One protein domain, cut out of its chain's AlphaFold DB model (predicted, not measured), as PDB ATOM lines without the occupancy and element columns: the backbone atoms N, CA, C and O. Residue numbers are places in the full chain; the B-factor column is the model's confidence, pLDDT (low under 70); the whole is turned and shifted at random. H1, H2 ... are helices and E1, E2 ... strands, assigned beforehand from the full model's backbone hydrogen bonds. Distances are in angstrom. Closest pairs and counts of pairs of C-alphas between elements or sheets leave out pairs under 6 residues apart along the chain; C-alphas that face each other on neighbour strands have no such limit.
ATOM      1  N   TRP A  35     112.257 115.461  90.449       43.56
ATOM      2  CA  TRP A  35     111.396 114.972  91.536       43.56
ATOM      3  C   TRP A  35     112.104 114.045  92.534       43.56
ATOM      4  O   TRP A  35     111.788 114.093  93.716       43.56
ATOM      5  N   PHE A  36     113.090 113.260  92.083       45.00
ATOM      6  CA  PHE A  36     113.907 112.417  92.962       45.00
ATOM      7  C   PHE A  36     114.988 113.190  93.724       45.00
ATOM      8  O   PHE A  36     115.339 112.772  94.814       45.00
ATOM      9  N   ALA A  37     115.460 114.335  93.218       46.22
ATOM     10  CA  ALA A  37     116.402 115.196  93.942       46.22
ATOM     11  C   ALA A  37     115.742 115.937  95.121       46.22
ATOM     12  O   ALA A  37     116.433 116.486  95.972       46.22
ATOM     13  N   PHE A  38     114.405 115.970  95.164       49.09
ATOM     14  CA  PHE A  38     113.638 116.499  96.296       49.09
ATOM     15  C   PHE A  38     113.226 115.418  97.295       49.09
ATOM     16  O   PHE A  38     112.656 115.745  98.337       49.09
ATOM     17  N   LEU A  39     113.466 114.143  96.979       53.25
ATOM     18  CA  LEU A  39     113.271 113.070  97.937       53.25
ATOM     19  C   LEU A  39     114.537 112.963  98.792       53.25
ATOM     20  O   LEU A  39     115.632 112.952  98.235       53.25
ATOM     21  N   PRO A  40     114.401 112.878 100.122       68.50
ATOM     22  CA  PRO A  40     115.504 112.479 100.982       68.50
ATOM     23  C   PRO A  40     116.136 111.165 100.491       68.50
ATOM     24  O   PRO A  40     115.419 110.275 100.017       68.50
ATOM     25  N   ASP A  41     117.463 111.047 100.581       61.97
ATOM     26  CA  ASP A  41     118.207 109.891 100.057       61.97
ATOM     27  C   ASP A  41     117.697 108.562 100.632       61.97
ATOM     28  O   ASP A  41     117.639 107.566  99.918       61.97
ATOM     29  N   ASP A  42     117.240 108.552 101.885       61.31
ATOM     30  CA  ASP A  42     116.628 107.399 102.551       61.31
ATOM     31  C   ASP A  42     115.293 106.984 101.914       61.31
ATOM     32  O   ASP A  42     115.005 105.792 101.805       61.31
ATOM     33  N   VAL A  43     114.498 107.938 101.421       62.19
ATOM     34  CA  VAL A  43     113.249 107.658 100.693       62.19
ATOM     35  C   VAL A  43     113.553 107.085  99.314       62.19
ATOM     36  O   VAL A  43     112.896 106.135  98.883       62.19
ATOM     37  N   VAL A  44     114.551 107.634  98.615       68.69
ATOM     38  CA  VAL A  44     115.004 107.085  97.329       68.69
ATOM     39  C   VAL A  44     115.541 105.674  97.537       68.69
ATOM     40  O   VAL A  44     115.113 104.753  96.849       68.69
ATOM     41  N   GLU A  45     116.413 105.473  98.520       62.66
ATOM     42  CA  GLU A  45     116.988 104.174  98.849       62.66
ATOM     43  C   GLU A  45     115.908 103.154  99.238       62.66
ATOM     44  O   GLU A  45     115.972 102.008  98.805       62.66
ATOM     45  N   ASP A  46     114.878 103.550  99.986       60.25
ATOM     46  CA  ASP A  46     113.765 102.674 100.362       60.25
ATOM     47  C   ASP A  46     112.865 102.314  99.169       60.25
ATOM     48  O   ASP A  46     112.460 101.157  99.019       60.25
ATOM     49  N   ILE A  47     112.617 103.264  98.258       64.69
ATOM     50  CA  ILE A  47     111.986 102.966  96.966       64.69
ATOM     51  C   ILE A  47     112.833 101.927  96.227       64.69
ATOM     52  O   ILE A  47     112.305 100.894  95.825       64.69
ATOM     53  N   LEU A  48     114.144 102.148  96.097       67.19
ATOM     54  CA  LEU A  48     115.042 101.230  95.393       67.19
ATOM     55  C   LEU A  48     115.121  99.852  96.081       67.19
ATOM     56  O   LEU A  48     115.095  98.843  95.385       67.19
ATOM     57  N   LYS A  49     115.128  99.779  97.419       62.91
ATOM     58  CA  LYS A  49     115.124  98.526  98.204       62.91
ATOM     59  C   LYS A  49     113.826  97.728  98.053       62.91
ATOM     60  O   LYS A  49     113.849  96.501  98.142       62.91
ATOM     61  N   LYS A  50     112.692  98.407  97.862       59.78
ATOM     62  CA  LYS A  50     111.367  97.781  97.677       59.78
ATOM     63  C   LYS A  50     111.076  97.422  96.228       59.78
ATOM     64  O   LYS A  50     110.227  96.564  95.967       59.78
ATOM     65  N   LEU A  51     111.760  98.069  95.291       48.50
ATOM     66  CA  LEU A  51     111.776  97.642  93.907       48.50
ATOM     67  C   LEU A  51     112.566  96.328  93.818       48.50
ATOM     68  O   LEU A  51     113.649  96.218  94.388       48.50
ATOM     69  N   PRO A  52     112.044  95.294  93.143       48.91
ATOM     70  CA  PRO A  52     112.770  94.033  93.044       48.91
ATOM     71  C   PRO A  52     114.138  94.267  92.392       48.91
ATOM     72  O   PRO A  52     114.252  95.099  91.501       48.91
ATOM     73  N   TYR A  53     115.174  93.525  92.787       37.78
ATOM     74  CA  TYR A  53     116.559  93.730  92.316       37.78
ATOM     75  C   TYR A  53     116.700  93.825  90.781       37.78
ATOM     76  O   TYR A  53     117.519  94.572  90.249       37.78
ATOM     77  N   VAL A  54     115.831  93.126  90.049       40.38
ATOM     78  CA  VAL A  54     115.758  93.131  88.577       40.38
ATOM     79  C   VAL A  54     115.380  94.494  87.990       40.38
ATOM     80  O   VAL A  54     115.570  94.724  86.799       40.38
ATOM     81  N   PHE A  55     114.878  95.402  88.830       40.72
ATOM     82  CA  PHE A  55     114.469  96.744  88.465       40.72
ATOM     83  C   PHE A  55     115.596  97.784  88.531       40.72
ATOM     84  O   PHE A  55     115.429  98.896  88.033       40.72
ATOM     85  N   LEU A  56     116.758  97.411  89.077       41.88
ATOM     86  CA  LEU A  56     117.887  98.302  89.350       41.88
ATOM     87  C   LEU A  56     119.071  98.133  88.383       41.88
ATOM     88  O   LEU A  56     120.214  98.394  88.750       41.88
ATOM     89  N   ARG A  57     118.850  97.719  87.128       35.25
ATOM     90  CA  ARG A  57     119.936  97.710  86.130       35.25
ATOM     91  C   ARG A  57     120.173  99.105  85.551       35.25
ATOM     92  O   ARG A  57     119.710  99.422  84.460       35.25
ATOM     93  N   ILE A  76     113.946 114.173  81.409       26.95
ATOM     94  CA  ILE A  76     112.662 113.473  81.442       26.95
ATOM     95  C   ILE A  76     112.338 113.137  82.907       26.95
ATOM     96  O   ILE A  76     113.214 112.753  83.682       26.95
ATOM     97  N   HIS A  77     111.054 113.230  83.278       33.28
ATOM     98  CA  HIS A  77     110.492 112.476  84.402       33.28
ATOM     99  C   HIS A  77     111.049 111.043  84.376       33.28
ATOM    100  O   HIS A  77     111.038 110.410  83.323       33.28
ATOM    101  N   PHE A  78     111.566 110.532  85.494       31.88
ATOM    102  CA  PHE A  78     112.136 109.183  85.532       31.88
ATOM    103  C   PHE A  78     111.082 108.144  85.117       31.88
ATOM    104  O   PHE A  78     110.228 107.744  85.906       31.88
ATOM    105  N   PHE A  79     111.174 107.690  83.871       37.88
ATOM    106  CA  PHE A  79     110.478 106.527  83.347       37.88
ATOM    107  C   PHE A  79     111.529 105.444  83.129       37.88
ATOM    108  O   PHE A  79     112.184 105.377  82.091       37.88
ATOM    109  N   GLY A  80     111.739 104.606  84.143       32.78
ATOM    110  CA  GLY A  80     112.521 103.389  83.965       32.78
ATOM    111  C   GLY A  80     111.714 102.375  83.155       32.78
ATOM    112  O   GLY A  80     110.562 102.096  83.490       32.78
ATOM    113  N   ARG A  81     112.305 101.788  82.105       36.97
ATOM    114  CA  ARG A  81     111.756 100.583  81.467       36.97
ATOM    115  C   ARG A  81     112.059  99.374  82.351       36.97
ATOM    116  O   ARG A  81     113.178  98.880  82.429       36.97
ATOM    117  N   ILE A  82     110.996  98.933  82.999       32.97
ATOM    118  CA  ILE A  82     110.882  97.870  83.984       32.97
ATOM    119  C   ILE A  82     111.032  96.412  83.502       32.97
ATOM    120  O   ILE A  82     110.031  95.706  83.574       32.97
ATOM    121  N   LYS A  83     112.154  95.913  82.953       33.28
ATOM    122  CA  LYS A  83     112.216  94.486  82.530       33.28
ATOM    123  C   LYS A  83     112.546  93.545  83.700       33.28
ATOM    124  O   LYS A  83     113.671  93.519  84.181       33.28
ATOM    125  N   SER A  84     111.561  92.755  84.127       33.28
ATOM    126  CA  SER A  84     111.659  91.796  85.239       33.28
ATOM    127  C   SER A  84     112.164  90.411  84.799       33.28
ATOM    128  O   SER A  84     111.581  89.822  83.893       33.28
ATOM    129  N   TRP A  85     113.151  89.850  85.516       35.72
ATOM    130  CA  TRP A  85     113.533  88.425  85.478       35.72
ATOM    131  C   TRP A  85     113.819  87.896  86.907       35.72
ATOM    132  O   TRP A  85     114.942  87.943  87.389       35.72
ATOM    133  N   GLU A  86     112.759  87.412  87.571       35.12
ATOM    134  CA  GLU A  86     112.678  86.727  88.886       35.12
ATOM    135  C   GLU A  86     112.785  87.484  90.248       35.12
ATOM    136  O   GLU A  86     113.675  88.281  90.521       35.12
ATOM    137  N   LYS A  87     111.828  87.092  91.122       39.06
ATOM    138  CA  LYS A  87     111.720  87.025  92.607       39.06
ATOM    139  C   LYS A  87     112.234  88.178  93.501       39.06
ATOM    140  O   LYS A  87     113.348  88.133  94.006       39.06
ATOM    141  N   SER A  88     111.322  89.076  93.900       44.34
ATOM    142  CA  SER A  88     111.067  89.520  95.301       44.34
ATOM    143  C   SER A  88     110.018  90.654  95.352       44.34
ATOM    144  O   SER A  88     109.772  91.290  94.337       44.34
ATOM    145  N   PHE A  89     109.349  90.819  96.506       47.09
ATOM    146  CA  PHE A  89     108.374  91.849  96.964       47.09
ATOM    147  C   PHE A  89     107.176  92.282  96.096       47.09
ATOM    148  O   PHE A  89     106.222  92.846  96.636       47.09
ATOM    149  N   LEU A  90     107.146  91.982  94.801       51.56
ATOM    150  CA  LEU A  90     105.943  92.107  93.982       51.56
ATOM    151  C   LEU A  90     105.056  90.862  94.139       51.56
ATOM    152  O   LEU A  90     105.574  89.760  94.357       51.56
ATOM    153  N   PRO A  91     103.722  90.992  94.009       50.47
ATOM    154  CA  PRO A  91     102.857  89.827  93.862       50.47
ATOM    155  C   PRO A  91     103.391  88.959  92.720       50.47
ATOM    156  O   PRO A  91     103.616  89.452  91.614       50.47
ATOM    157  N   LYS A  92     103.645  87.673  93.007       52.19
ATOM    158  CA  LYS A  92     104.151  86.737  91.999       52.19
ATOM    159  C   LYS A  92     103.184  86.737  90.811       52.19
ATOM    160  O   LYS A  92     101.984  86.536  91.034       52.19
ATOM    161  N   PRO A  93     103.664  86.924  89.570       52.66
ATOM    162  CA  PRO A  93     102.833  86.623  88.419       52.66
ATOM    163  C   PRO A  93     102.412  85.142  88.495       52.66
ATOM    164  O   PRO A  93     103.179  84.318  89.007       52.66
ATOM    165  N   ASP A 101     108.276  85.262  77.475       55.16
ATOM    166  CA  ASP A 101     108.416  86.290  78.513       55.16
ATOM    167  C   ASP A 101     108.519  87.713  77.939       55.16
ATOM    168  O   ASP A 101     109.613  88.224  77.712       55.16
ATOM    169  N   THR A 102     107.401  88.424  77.799       59.47
ATOM    170  CA  THR A 102     107.441  89.882  78.018       59.47
ATOM    171  C   THR A 102     106.186  90.325  78.748       59.47
ATOM    172  O   THR A 102     105.290  90.941  78.182       59.47
ATOM    173  N   SER A 103     106.108  90.014  80.043       68.62
ATOM    174  CA  SER A 103     105.179  90.763  80.887       68.62
ATOM    175  C   SER A 103     105.595  92.237  80.854       68.62
ATOM    176  O   SER A 103     106.720  92.593  81.213       68.62
ATOM    177  N   VAL A 104     104.720  93.089  80.322       81.31
ATOM    178  CA  VAL A 104     104.965  94.530  80.275       81.31
ATOM    179  C   VAL A 104     104.404  95.115  81.559       81.31
ATOM    180  O   VAL A 104     103.229  94.929  81.889       81.31
ATOM    181  N   CYS A 105     105.263  95.794  82.309       87.00
ATOM    182  CA  CYS A 105     104.872  96.492  83.518       87.00
ATOM    183  C   CYS A 105     105.271  97.961  83.435       87.00
ATOM    184  O   CYS A 105     106.251  98.325  82.782       87.00
ATOM    185  N   ALA A 106     104.490  98.798  84.101       86.94
ATOM    186  CA  ALA A 106     104.768 100.208  84.266       86.94
ATOM    187  C   ALA A 106     104.564 100.596  85.721       86.94
ATOM    188  O   ALA A 106     103.667 100.091  86.398       86.94
ATOM    189  N   MET A 107     105.392 101.519  86.193       89.88
ATOM    190  CA  MET A 107     105.267 102.084  87.527       89.88
ATOM    191  C   MET A 107     105.223 103.601  87.447       89.88
ATOM    192  O   MET A 107     105.833 104.198  86.562       89.88
ATOM    193  N   ALA A 108     104.499 104.215  88.374       90.69
ATOM    194  CA  ALA A 108     104.515 105.655  88.558       90.69
ATOM    195  C   ALA A 108     104.461 106.009  90.046       90.69
ATOM    196  O   ALA A 108     103.883 105.278  90.855       90.69
ATOM    197  N   LEU A 109     105.080 107.135  90.397       90.75
ATOM    198  CA  LEU A 109     105.093 107.678  91.748       90.75
ATOM    199  C   LEU A 109     104.099 108.836  91.844       90.75
ATOM    200  O   LEU A 109     104.108 109.755  91.030       90.75
ATOM    201  N   PHE A 110     103.257 108.791  92.863       92.62
ATOM    202  CA  PHE A 110     102.235 109.774  93.173       92.62
ATOM    203  C   PHE A 110     102.492 110.384  94.545       92.62
ATOM    204  O   PHE A 110     102.798 109.653  95.485       92.62
ATOM    205  N   PHE A 111     102.280 111.688  94.696       90.25
ATOM    206  CA  PHE A 111     102.265 112.330  96.007       90.25
ATOM    207  C   PHE A 111     100.866 112.863  96.317       90.25
ATOM    208  O   PHE A 111     100.392 113.813  95.690       90.25
ATOM    209  N   ASP A 112     100.213 112.251  97.303       89.69
ATOM    210  CA  ASP A 112      98.934 112.709  97.831       89.69
ATOM    211  C   ASP A 112      99.192 113.893  98.764       89.69
ATOM    212  O   ASP A 112      99.510 113.714  99.939       89.69
ATOM    213  N   ARG A 113      99.077 115.118  98.241       87.44
ATOM    214  CA  ARG A 113      99.331 116.343  99.018       87.44
ATOM    215  C   ARG A 113      98.366 116.521 100.190       87.44
ATOM    216  O   ARG A 113      98.744 117.141 101.176       87.44
ATOM    217  N   PHE A 114      97.149 115.982 100.095       88.19
ATOM    218  CA  PHE A 114      96.140 116.109 101.149       88.19
ATOM    219  C   PHE A 114      96.459 115.201 102.333       88.19
ATOM    220  O   PHE A 114      96.334 115.613 103.482       88.19
ATOM    221  N   LYS A 115      96.897 113.971 102.051       89.62
ATOM    222  CA  LYS A 115      97.295 113.006 103.086       89.62
ATOM    223  C   LYS A 115      98.772 113.114 103.472       89.62
ATOM    224  O   LYS A 115      99.186 112.563 104.485       89.62
ATOM    225  N   GLY A 116      99.576 113.800 102.663       89.19
ATOM    226  CA  GLY A 116     101.025 113.872 102.803       89.19
ATOM    227  C   GLY A 116     101.705 112.509 102.670       89.19
ATOM    228  O   GLY A 116     102.659 112.258 103.399       89.19
ATOM    229  N   VAL A 117     101.215 111.625 101.794       89.06
ATOM    230  CA  VAL A 117     101.782 110.279 101.586       89.06
ATOM    231  C   VAL A 117     102.199 110.075 100.136       89.06
ATOM    232  O   VAL A 117     101.557 110.582  99.214       89.06
ATOM    233  N   HIS A 118     103.256 109.294  99.928       89.56
ATOM    234  CA  HIS A 118     103.641 108.853  98.592       89.56
ATOM    235  C   HIS A 118     102.938 107.536  98.269       89.56
ATOM    236  O   HIS A 118     102.745 106.687  99.138       89.56
ATOM    237  N   LYS A 119     102.543 107.350  97.014       92.81
ATOM    238  CA  LYS A 119     101.996 106.089  96.519       92.81
ATOM    239  C   LYS A 119     102.738 105.678  95.262       92.81
ATOM    240  O   LYS A 119     102.943 106.493  94.371       92.81
ATOM    241  N   VAL A 120     103.095 104.410  95.164       91.62
ATOM    242  CA  VAL A 120     103.609 103.805  93.938       91.62
ATOM    243  C   VAL A 120     102.468 103.032  93.305       91.62
ATOM    244  O   VAL A 120     101.921 102.118  93.920       91.62
ATOM    245  N   VAL A 121     102.092 103.396  92.086       93.62
ATOM    246  CA  VAL A 121     101.178 102.598  91.272       93.62
ATOM    247  C   VAL A 121     101.999 101.696  90.367       93.62
ATOM    248  O   VAL A 121     102.927 102.147  89.704       93.62
ATOM    249  N   HIS A 122     101.663 100.415  90.359       91.56
ATOM    250  CA  HIS A 122     102.252  99.402  89.505       91.56
ATOM    251  C   HIS A 122     101.146  98.792  88.651       91.56
ATOM    252  O   HIS A 122     100.228  98.143  89.159       91.56
ATOM    253  N   LEU A 123     101.244  99.017  87.348       90.31
ATOM    254  CA  LEU A 123     100.374  98.433  86.349       90.31
ATOM    255  C   LEU A 123     101.115  97.274  85.684       90.31
ATOM    256  O   LEU A 123     102.191  97.456  85.120       90.31
ATOM    257  N   PHE A 124     100.540  96.083  85.763       87.00
ATOM    258  CA  PHE A 124     101.142  94.854  85.271       87.00
ATOM    259  C   PHE A 124     100.200  94.176  84.283       87.00
ATOM    260  O   PHE A 124      99.060  93.863  84.632       87.00
ATOM    261  N   ASN A 125     100.678  93.925  83.066       81.69
ATOM    262  CA  ASN A 125      99.939  93.178  82.059       81.69
ATOM    263  C   ASN A 125     100.447  91.727  81.985       81.69
ATOM    264  O   ASN A 125     101.467  91.450  81.354       81.69
ATOM    265  N   GLY A 126      99.747  90.820  82.673       81.94
ATOM    266  CA  GLY A 126      99.970  89.368  82.606       81.94
ATOM    267  C   GLY A 126      98.844  88.669  81.843       81.94
ATOM    268  O   GLY A 126      98.459  89.114  80.773       81.94
ATOM    269  N   LEU A 127      98.251  87.612  82.421       76.56
ATOM    270  CA  LEU A 127      96.999  87.010  81.905       76.56
ATOM    271  C   LEU A 127      95.835  88.003  81.853       76.56
ATOM    272  O   LEU A 127      94.912  87.872  81.055       76.56
ATOM    273  N   SER A 128      95.866  88.952  82.776       83.62
ATOM    274  CA  SER A 128      94.939  90.058  82.881       83.62
ATOM    275  C   SER A 128      95.710  91.278  83.357       83.62
ATOM    276  O   SER A 128      96.737  91.157  84.038       83.62
ATOM    277  N   LEU A 129      95.200  92.455  83.006       86.19
ATOM    278  CA  LEU A 129      95.709  93.696  83.556       86.19
ATOM    279  C   LEU A 129      95.448  93.716  85.063       86.19
ATOM    280  O   LEU A 129      94.323  93.518  85.526       86.19
ATOM    281  N   GLN A 130      96.500  93.960  85.831       90.81
ATOM    282  CA  GLN A 130      96.442  94.115  87.274       90.81
ATOM    283  C   GLN A 130      97.018  95.470  87.649       90.81
ATOM    284  O   GLN A 130      98.058  95.879  87.137       90.81
ATOM    285  N   CYS A 131      96.344  96.153  88.565       93.44
ATOM    286  CA  CYS A 131      96.812  97.402  89.135       93.44
ATOM    287  C   CYS A 131      97.049  97.188  90.628       93.44
ATOM    288  O   CYS A 131      96.159  96.736  91.352       93.44
ATOM    289  N   HIS A 132      98.249  97.510  91.085       93.38
ATOM    290  CA  HIS A 132      98.631  97.455  92.485       93.38
ATOM    291  C   HIS A 132      99.070  98.843  92.939       93.38
ATOM    292  O   HIS A 132      99.773  99.538  92.211       93.38
ATOM    293  N   ILE A 133      98.665  99.247  94.139       94.25
ATOM    294  CA  ILE A 133      99.089 100.508  94.748       94.25
ATOM    295  C   ILE A 133      99.807 100.188  96.053       94.25
ATOM    296  O   ILE A 133      99.271  99.490  96.913       94.25
ATOM    297  N   LEU A 134     101.027 100.690  96.194       91.88
ATOM    298  CA  LEU A 134     101.801 100.655  97.425       91.88
ATOM    299  C   LEU A 134     101.801 102.053  98.027       91.88
ATOM    300  O   LEU A 134     102.280 102.990  97.398       91.88
ATOM    301  N   GLN A 135     101.284 102.201  99.241       91.00
ATOM    302  CA  GLN A 135     101.426 103.440  99.994       91.00
ATOM    303  C   GLN A 135     102.739 103.408 100.780       91.00
ATOM    304  O   GLN A 135     103.031 102.428 101.466       91.00
ATOM    305  N   LEU A 136     103.514 104.481 100.670       85.75
ATOM    306  CA  LEU A 136     104.734 104.714 101.428       85.75
ATOM    307  C   LEU A 136     104.388 105.645 102.596       85.75
ATOM    308  O   LEU A 136     103.870 106.749 102.397       85.75
ATOM    309  N   GLU A 137     104.617 105.169 103.814       79.25
ATOM    310  CA  GLU A 137     104.425 105.947 105.039       79.25
ATOM    311  C   GLU A 137     105.572 106.954 105.215       79.25
ATOM    312  O   GLU A 137     106.631 106.800 104.617       79.25
ATOM    313  N   LYS A 138     105.354 108.021 105.994       71.62
ATOM    314  CA  LYS A 138     106.373 109.062 106.233       71.62
ATOM    315  C   LYS A 138     107.527 108.575 107.118       71.62
ATOM    316  O   LYS A 138     108.658 108.990 106.900       71.62
ATOM    317  N   ASP A 139     107.253 107.670 108.056       65.69
ATOM    318  CA  ASP A 139     108.216 107.218 109.070       65.69
ATOM    319  C   ASP A 139     108.861 105.877 108.684       65.69
ATOM    320  O   ASP A 139     108.755 104.864 109.379       65.69
ATOM    321  N   ILE A 140     109.540 105.862 107.533       57.84
ATOM    322  CA  ILE A 140     110.222 104.675 106.982       57.84
ATOM    323  C   ILE A 140     111.399 104.210 107.862       57.84
ATOM    324  O   ILE A 140     111.834 103.064 107.768       57.84
ATOM    325  N   VAL A 141     111.888 105.062 108.767       52.38
ATOM    326  CA  VAL A 141     113.200 104.906 109.412       52.38
ATOM    327  C   VAL A 141     113.300 103.713 110.384       52.38
ATOM    328  O   VAL A 141     114.413 103.284 110.672       52.38
ATOM    329  N   VAL A 142     112.205 103.117 110.890       47.91
ATOM    330  CA  VAL A 142     112.337 102.074 111.946       47.91
ATOM    331  C   VAL A 142     111.375 100.884 111.844       47.91
ATOM    332  O   VAL A 142     111.704  99.796 112.323       47.91
ATOM    333  N   SER A 143     110.200 101.006 111.224       43.31
ATOM    334  CA  SER A 143     109.266  99.874 111.192       43.31
ATOM    335  C   SER A 143     109.541  98.977 109.985       43.31
ATOM    336  O   SER A 143     109.646  99.447 108.856       43.31
ATOM    337  N   ARG A 144     109.673  97.661 110.210       49.72
ATOM    338  CA  ARG A 144     109.642  96.650 109.142       49.72
ATOM    339  C   ARG A 144     108.387  96.896 108.318       49.72
ATOM    340  O   ARG A 144     107.290  96.540 108.748       49.72
ATOM    341  N   VAL A 145     108.567  97.534 107.169       49.72
ATOM    342  CA  VAL A 145     107.473  98.040 106.355       49.72
ATOM    343  C   VAL A 145     106.639  96.860 105.882       49.72
ATOM    344  O   VAL A 145     106.991  96.150 104.944       49.72
ATOM    345  N   SER A 146     105.523  96.630 106.566       52.78
ATOM    346  CA  SER A 146     104.551  95.609 106.193       52.78
ATOM    347  C   SER A 146     103.586  96.107 105.120       52.78
ATOM    348  O   SER A 146     102.607  95.414 104.846       52.78
ATOM    349  N   SER A 147     103.841  97.283 104.520       62.97
ATOM    350  CA  SER A 147     102.981  97.905 103.512       62.97
ATOM    351  C   SER A 147     102.673  96.902 102.411       62.97
ATOM    352  O   SER A 147     103.505  96.561 101.568       62.97
ATOM    353  N   ARG A 148     101.451  96.378 102.468       78.94
ATOM    354  CA  ARG A 148     100.966  95.397 101.512       78.94
ATOM    355  C   ARG A 148     100.537  96.155 100.273       78.94
ATOM    356  O   ARG A 148      99.802  97.136 100.364       78.94
ATOM    357  N   TRP A 149     100.961  95.666  99.115       87.56
ATOM    358  CA  TRP A 149     100.392  96.093  97.847       87.56
ATOM    359  C   TRP A 149      98.872  95.934  97.896       87.56
ATOM    360  O   TRP A 149      98.354  94.823  98.044       87.56
ATOM    361  N   LYS A 150      98.152  97.044  97.763       92.88
ATOM    362  CA  LYS A 150      96.702  97.036  97.611       92.88
ATOM    363  C   LYS A 150      96.384  96.683  96.166       92.88
ATOM    364  O   LYS A 150      96.753  97.411  95.247       92.88
ATOM    365  N   LYS A 151      95.693  95.564  95.955       93.06
ATOM    366  CA  LYS A 151      95.192  95.181  94.633       93.06
ATOM    367  C   LYS A 151      93.940  95.977  94.297       93.06
ATOM    368  O   LYS A 151      92.956  95.922  95.030       93.06
ATOM    369  N   ILE A 152      93.987  96.696  93.183       94.50
ATOM    370  CA  ILE A 152      92.860  97.447  92.642       94.50
ATOM    371  C   ILE A 152      92.164  96.587  91.591       94.50
ATOM    372  O   ILE A 152      92.806  95.951  90.750       94.50
ATOM    373  N   LYS A 153      90.832  96.542  91.657       91.62
ATOM    374  CA  LYS A 153      90.021  95.829  90.674       91.62
ATOM    375  C   LYS A 153      90.102  96.565  89.337       91.62
ATOM    376  O   LYS A 153      89.781  97.745  89.262       91.62
ATOM    377  N   VAL A 154      90.495  95.849  88.287       90.69
ATOM    378  CA  VAL A 154      90.439  96.339  86.907       90.69
ATOM    379  C   VAL A 154      89.109  95.868  86.305       90.69
ATOM    380  O   VAL A 154      88.880  94.658  86.262       90.69
ATOM    381  N   PRO A 155      88.197  96.772  85.903       85.50
ATOM    382  CA  PRO A 155      86.831  96.394  85.535       85.50
ATOM    383  C   PRO A 155      86.677  95.804  84.122       85.50
ATOM    384  O   PRO A 155      85.553  95.589  83.681       85.50
ATOM    385  N   PHE A 156      87.769  95.525  83.411       83.75
ATOM    386  CA  PHE A 156      87.738  95.079  82.019       83.75
ATOM    387  C   PHE A 156      88.847  94.073  81.713       83.75
ATOM    388  O   PHE A 156      89.898  94.046  82.356       83.75
ATOM    389  N   TYR A 157      88.590  93.241  80.705       81.81
ATOM    390  CA  TYR A 157      89.566  92.312  80.158       81.81
ATOM    391  C   TYR A 157      90.393  93.010  79.077       81.81
ATOM    392  O   TYR A 157      89.849  93.617  78.153       81.81
ATOM    393  N   LEU A 158      91.710  92.907  79.206       77.44
ATOM    394  CA  LEU A 158      92.665  93.341  78.200       77.44
ATOM    395  C   LEU A 158      93.239  92.109  77.527       77.44
ATOM    396  O   LEU A 158      93.691  91.195  78.209       77.44
ATOM    397  N   ASP A 159      93.219  92.114  76.199       76.50
ATOM    398  CA  ASP A 159      93.904  91.100  75.415       76.50
ATOM    399  C   ASP A 159      95.421  91.293  75.579       76.50
ATOM    400  O   ASP A 159      95.959  92.321  75.143       76.50
ATOM    401  N   PRO A 160      96.127  90.339  76.211       69.31
ATOM    402  CA  PRO A 160      97.543  90.481  76.511       69.31
ATOM    403  C   PRO A 160      98.416  90.552  75.253       69.31
ATOM    404  O   PRO A 160      99.530  91.062  75.324       69.31
ATOM    405  N   THR A 161      97.916  90.093  74.099       72.44
ATOM    406  CA  THR A 161      98.684  90.041  72.845       72.44
ATOM    407  C   THR A 161      98.894  91.407  72.187       72.44
ATOM    408  O   THR A 161      99.743  91.537  71.308       72.44
ATOM    409  N   ASN A 162      98.156  92.436  72.618       67.81
ATOM    410  CA  ASN A 162      98.113  93.736  71.943       67.81
ATOM    411  C   ASN A 162      98.759  94.883  72.731       67.81
ATOM    412  O   ASN A 162      98.661  96.040  72.318       67.81
ATOM    413  N   VAL A 163      99.420  94.596  73.854       67.38
ATOM    414  CA  VAL A 163      99.979  95.655  74.698       67.38
ATOM    415  C   VAL A 163     101.356  96.055  74.186       67.38
ATOM    416  O   VAL A 163     102.338  95.330  74.327       67.38
ATOM    417  N   GLY A 164     101.398  97.226  73.551       70.75
ATOM    418  CA  GLY A 164     102.637  97.873  73.140       70.75
ATOM    419  C   GLY A 164     103.392  98.482  74.321       70.75
ATOM    420  O   GLY A 164     103.183  98.139  75.485       70.75
ATOM    421  N   GLU A 165     104.291  99.412  74.019       71.94
ATOM    422  CA  GLU A 165     104.991 100.161  75.056       71.94
ATOM    423  C   GLU A 165     104.008 100.948  75.925       71.94
ATOM    424  O   GLU A 165     103.208 101.742  75.430       71.94
ATOM    425  N   ILE A 166     104.089 100.718  77.235       75.50
ATOM    426  CA  ILE A 166     103.245 101.384  78.213       75.50
ATOM    427  C   ILE A 166     103.861 102.751  78.528       75.50
ATOM    428  O   ILE A 166     104.772 102.861  79.349       75.50
ATOM    429  N   VAL A 167     103.356 103.797  77.877       80.94
ATOM    430  CA  VAL A 167     103.711 105.192  78.186       80.94
ATOM    431  C   VAL A 167     102.704 105.739  79.184       80.94
ATOM    432  O   VAL A 167     101.500 105.655  78.929       80.94
ATOM    433  N   SER A 168     103.183 106.294  80.304       86.56
ATOM    434  CA  SER A 168     102.325 106.951  81.289       86.56
ATOM    435  C   SER A 168     102.442 108.471  81.260       86.56
ATOM    436  O   SER A 168     103.521 109.034  81.102       86.56
ATOM    437  N   VAL A 169     101.303 109.140  81.417       91.06
ATOM    438  CA  VAL A 169     101.196 110.599  81.484       91.06
ATOM    439  C   VAL A 169     100.445 110.961  82.752       91.06
ATOM    440  O   VAL A 169      99.363 110.433  83.005       91.06
ATOM    441  N   GLN A 170     101.015 111.859  83.552       92.50
ATOM    442  CA  GLN A 170     100.355 112.394  84.737       92.50
ATOM    443  C   GLN A 170      99.593 113.670  84.379       92.50
ATOM    444  O   GLN A 170     100.164 114.578  83.788       92.50
ATOM    445  N   VAL A 171      98.324 113.760  84.774       92.94
ATOM    446  CA  VAL A 171      97.465 114.926  84.515       92.94
ATOM    447  C   VAL A 171      96.858 115.419  85.823       92.94
ATOM    448  O   VAL A 171      96.434 114.631  86.676       92.94
ATOM    449  N   GLN A 172      96.866 116.746  86.002       90.19
ATOM    450  CA  GLN A 172      96.343 117.454  87.183       90.19
ATOM    451  C   GLN A 172      96.936 116.986  88.519       90.19
ATOM    452  O   GLN A 172      96.330 117.169  89.571       90.19
ATOM    453  N   GLY A 173      98.099 116.327  88.487       88.44
ATOM    454  CA  GLY A 173      98.676 115.714  89.677       88.44
ATOM    455  C   GLY A 173      97.728 114.729  90.367       88.44
ATOM    456  O   GLY A 173      97.818 114.594  91.578       88.44
ATOM    457  N   ARG A 174      96.806 114.091  89.627       92.69
ATOM    458  CA  ARG A 174      95.766 113.185  90.153       92.69
ATOM    459  C   ARG A 174      95.638 111.905  89.343       92.69
ATOM    460  O   ARG A 174      95.520 110.825  89.920       92.69
ATOM    461  N   TYR A 175      95.626 112.039  88.024       94.31
ATOM    462  CA  TYR A 175      95.384 110.932  87.118       94.31
ATOM    463  C   TYR A 175      96.688 110.481  86.485       94.31
ATOM    464  O   TYR A 175      97.496 111.310  86.068       94.31
ATOM    465  N   PHE A 176      96.873 109.169  86.391       94.62
ATOM    466  CA  PHE A 176      97.858 108.577  85.494       94.62
ATOM    467  C   PHE A 176      97.128 107.932  84.331       94.62
ATOM    468  O   PHE A 176      96.214 107.142  84.552       94.62
ATOM    469  N   HIS A 177      97.528 108.265  83.112       93.25
ATOM    470  CA  HIS A 177      96.990 107.696  81.882       93.25
ATOM    471  C   HIS A 177      98.044 106.816  81.249       93.25
ATOM    472  O   HIS A 177      99.173 107.262  81.084       93.25
ATOM    473  N   TRP A 178      97.677 105.603  80.864       90.94
ATOM    474  CA  TRP A 178      98.544 104.657  80.185       90.94
ATOM    475  C   TRP A 178      98.058 104.418  78.763       90.94
ATOM    476  O   TRP A 178      96.912 104.015  78.536       90.94
ATOM    477  N   ASN A 179      98.962 104.626  77.809       88.56
ATOM    478  CA  ASN A 179      98.783 104.159  76.445       88.56
ATOM    479  C   ASN A 179      99.116 102.666  76.398       88.56
ATOM    480  O   ASN A 179     100.266 102.282  76.585       88.56
ATOM    481  N   LEU A 180      98.106 101.828  76.163       84.06
ATOM    482  CA  LEU A 180      98.279 100.379  76.010       84.06
ATOM    483  C   LEU A 180      98.402  99.951  74.543       84.06
ATOM    484  O   LEU A 180      98.225  98.779  74.233       84.06
ATOM    485  N   ASN A 181      98.649 100.897  73.632       82.25
ATOM    486  CA  ASN A 181      98.609 100.704  72.183       82.25
ATOM    487  C   ASN A 181      97.252 100.162  71.681       82.25
ATOM    488  O   ASN A 181      97.161  99.478  70.664       82.25
ATOM    489  N   CYS A 182      96.173 100.464  72.409       82.56
ATOM    490  CA  CYS A 182      94.815 100.095  72.033       82.56
ATOM    491  C   CYS A 182      94.183 101.219  71.206       82.56
ATOM    492  O   CYS A 182      94.199 102.371  71.631       82.56
ATOM    493  N   SER A 183      93.569 100.898  70.063       84.19
ATOM    494  CA  SER A 183      92.908 101.884  69.188       84.19
ATOM    495  C   SER A 183      91.532 102.351  69.675       84.19
ATOM    496  O   SER A 183      90.931 103.233  69.060       84.19
ATOM    497  N   LYS A 184      91.017 101.763  70.762       87.31
ATOM    498  CA  LYS A 184      89.662 102.028  71.268       87.31
ATOM    499  C   LYS A 184      89.647 102.829  72.564       87.31
ATOM    500  O   LYS A 184      88.725 103.614  72.770       87.31
ATOM    501  N   TYR A 185      90.620 102.614  73.443       89.94
ATOM    502  CA  TYR A 185      90.598 103.196  74.779       89.94
ATOM    503  C   TYR A 185      91.991 103.390  75.382       89.94
ATOM    504  O   TYR A 185      92.962 102.753  74.975       89.94
ATOM    505  N   LEU A 186      92.041 104.241  76.402       91.75
ATOM    506  CA  LEU A 186      93.135 104.392  77.354       91.75
ATOM    507  C   LEU A 186      92.738 103.788  78.696       91.75
ATOM    508  O   LEU A 186      91.553 103.702  79.032       91.75
ATOM    509  N   VAL A 187      93.744 103.433  79.490       92.62
ATOM    510  CA  VAL A 187      93.546 103.093  80.899       92.62
ATOM    511  C   VAL A 187      94.030 104.248  81.744       92.62
ATOM    512  O   VAL A 187      95.132 104.746  81.545       92.62
ATOM    513  N   SER A 188      93.208 104.664  82.694       94.81
ATOM    514  CA  SER A 188      93.550 105.711  83.644       94.81
ATOM    515  C   SER A 188      93.422 105.194  85.066       94.81
ATOM    516  O   SER A 188      92.566 104.360  85.340       94.81
ATOM    517  N   VAL A 189      94.242 105.694  85.983       95.19
ATOM    518  CA  VAL A 189      94.090 105.441  87.422       95.19
ATOM    519  C   VAL A 189      93.886 106.775  88.120       95.19
ATOM    520  O   VAL A 189      94.727 107.670  88.021       95.19
ATOM    521  N   ASP A 190      92.758 106.906  88.815       95.12
ATOM    522  CA  ASP A 190      92.504 108.013  89.734       95.12
ATOM    523  C   ASP A 190      93.202 107.703  91.059       95.12
ATOM    524  O   ASP A 190      92.775 106.818  91.795       95.12
ATOM    525  N   MET A 191      94.278 108.418  91.381       94.19
ATOM    526  CA  MET A 191      95.082 108.123  92.574       94.19
ATOM    527  C   MET A 191      94.448 108.582  93.892       94.19
ATOM    528  O   MET A 191      94.899 108.176  94.970       94.19
ATOM    529  N   ILE A 192      93.409 109.419  93.816       92.31
ATOM    530  CA  ILE A 192      92.641 109.855  94.984       92.31
ATOM    531  C   ILE A 192      91.591 108.802  95.326       92.31
ATOM    532  O   ILE A 192      91.501 108.381  96.480       92.31
ATOM    533  N   LYS A 193      90.834 108.349  94.319       94.81
ATOM    534  CA  LYS A 193      89.823 107.292  94.488       94.81
ATOM    535  C   LYS A 193      90.415 105.883  94.518       94.81
ATOM    536  O   LYS A 193      89.775 104.967  95.019       94.81
ATOM    537  N   GLU A 194      91.638 105.724  94.023       95.31
ATOM    538  CA  GLU A 194      92.304 104.436  93.807       95.31
ATOM    539  C   GLU A 194      91.480 103.509  92.904       95.31
ATOM    540  O   GLU A 194      91.325 102.318  93.172       95.31
ATOM    541  N   GLU A 195      90.950 104.074  91.819       95.38
ATOM    542  CA  GLU A 195      90.085 103.392  90.857       95.38
ATOM    543  C   GLU A 195      90.727 103.365  89.471       95.38
ATOM    544  O   GLU A 195      91.334 104.342  89.028       95.38
ATOM    545  N   VAL A 196      90.567 102.235  88.778       94.50
ATOM    546  CA  VAL A 196      90.991 102.069  87.385       94.50
ATOM    547  C   VAL A 196      89.808 102.384  86.478       94.50
ATOM    548  O   VAL A 196      88.735 101.797  86.611       94.50
ATOM    549  N   LEU A 197      90.027 103.284  85.531       94.06
ATOM    550  CA  LEU A 197      89.038 103.771  84.585       94.06
ATOM    551  C   LEU A 197      89.458 103.392  83.168       94.06
ATOM    552  O   LEU A 197      90.614 103.568  82.780       94.06
ATOM    553  N   GLN A 198      88.503 102.899  82.388       92.88
ATOM    554  CA  GLN A 198      88.659 102.759  80.947       92.88
ATOM    555  C   GLN A 198      88.068 103.994  80.286       92.88
ATOM    556  O   GLN A 198      86.927 104.352  80.564       92.88
ATOM    557  N   MET A 199      88.833 104.627  79.409       91.81
ATOM    558  CA  MET A 199      88.412 105.841  78.724       91.81
ATOM    559  C   MET A 199      88.416 105.621  77.229       91.81
ATOM    560  O   MET A 199      89.459 105.304  76.664       91.81
ATOM    561  N   SER A 200      87.277 105.822  76.581       91.94
ATOM    562  CA  SER A 200      87.187 105.807  75.123       91.94
ATOM    563  C   SER A 200      88.150 106.831  74.527       91.94
ATOM    564  O   SER A 200      88.279 107.941  75.045       91.94
ATOM    565  N   LEU A 201      88.824 106.474  73.440       92.00
ATOM    566  CA  LEU A 201      89.550 107.443  72.623       92.00
ATOM    567  C   LEU A 201      88.557 108.349  71.867       92.00
ATOM    568  O   LEU A 201      87.386 107.974  71.738       92.00
TER     569      LEU A 201
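This is residues 35 to 57, 76 to 93 and 101 to 201 of the 299 residues of an uncharacterized protein of Lactuca saligna (UniProt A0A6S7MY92). Two four-stranded sheets, both strongly twisted, lie partly face to face as a sandwich, with the strands of one at 22 degrees to those of the other. The single helix, H1, lies away from the centre and only grazes the sheet E1 E2 E3 E4, while long stretches without named elements run round the outside. The printed part has 142 residues, in the order H1 E1 E2 E3 E4 E5 E6 E7 E8; each sheet is antiparallel, in the orders E1 - E2 - E3 - E4 and E5 - E6 - E7 - E8. The class is mostly strand, though under half of the residues are in named elements. The whole is compact, with a radius of gyration of the C-alphas of 15.0 A and spans of 45 by 35 by 29 A.

E1, residues 104 to 112, E2, residues 117 to 125, E3, residues 129 to 136, and E4, residues 150 to 152, form a meander, each strand the antiparallel neighbour of the one before. In the hairpin E1 and E2, N 108 and O 121 are 2.9 A apart, within hydrogen-bond range. In the hairpin E2 and E3, N 122 and O 132 are 2.8 A apart, and in the hairpin E3 and E4, N 150 and O 133 are 2.8 A apart. E5, residues 167 to 171, E6, residues 175 to 179, E7, residues 185 to 190, and E8, residues 195 to 200, form the second meander. Its hairpins include N 169 and O 177 at 2.9 A, N 178 and O 187 at 2.8 A, and N 188 and O 197 at 2.8 A. The parts of the two sheets that face each other are 10.0 A centre to centre, their best planes 9 degrees apart. The closest C-alphas of E1 and E5 are those of Ala 108 and Ser 168, 7.7 A apart; those of E4 and E8 are Ile 152 and Glu 195, 6.8 A apart. H1, residues 41 to 50, only grazes the first sheet, with its residues 43 to 50, and is apart from E5. In H1 every O i to N i+4 pair is within hydrogen-bond range.

H1 begins at C-alpha 41, (118.207, 109.891, 100.057), and is 14.1 A long. E1 begins at C-alpha 104, (104.965, 94.530, 80.275); E1 and E2 are 26.0 A long each, E3 22.9 A. E8 is 16.2 A long and ends at C-alpha 200, (87.187, 105.807, 75.123).

The two C-alphas farthest apart, those of Val 142 and Ser 183, are 47.0 A apart. Residues 58 to 75 and 94 to 100 are not printed; the gaps are 18.0 A and 11.4 A between C-alphas. The links E3 to E4 and E4 to E5 are long. Mean pLDDT of the printed part is 73.2; 56 residues are under 70, among them 35 to 57 and 76 to 93.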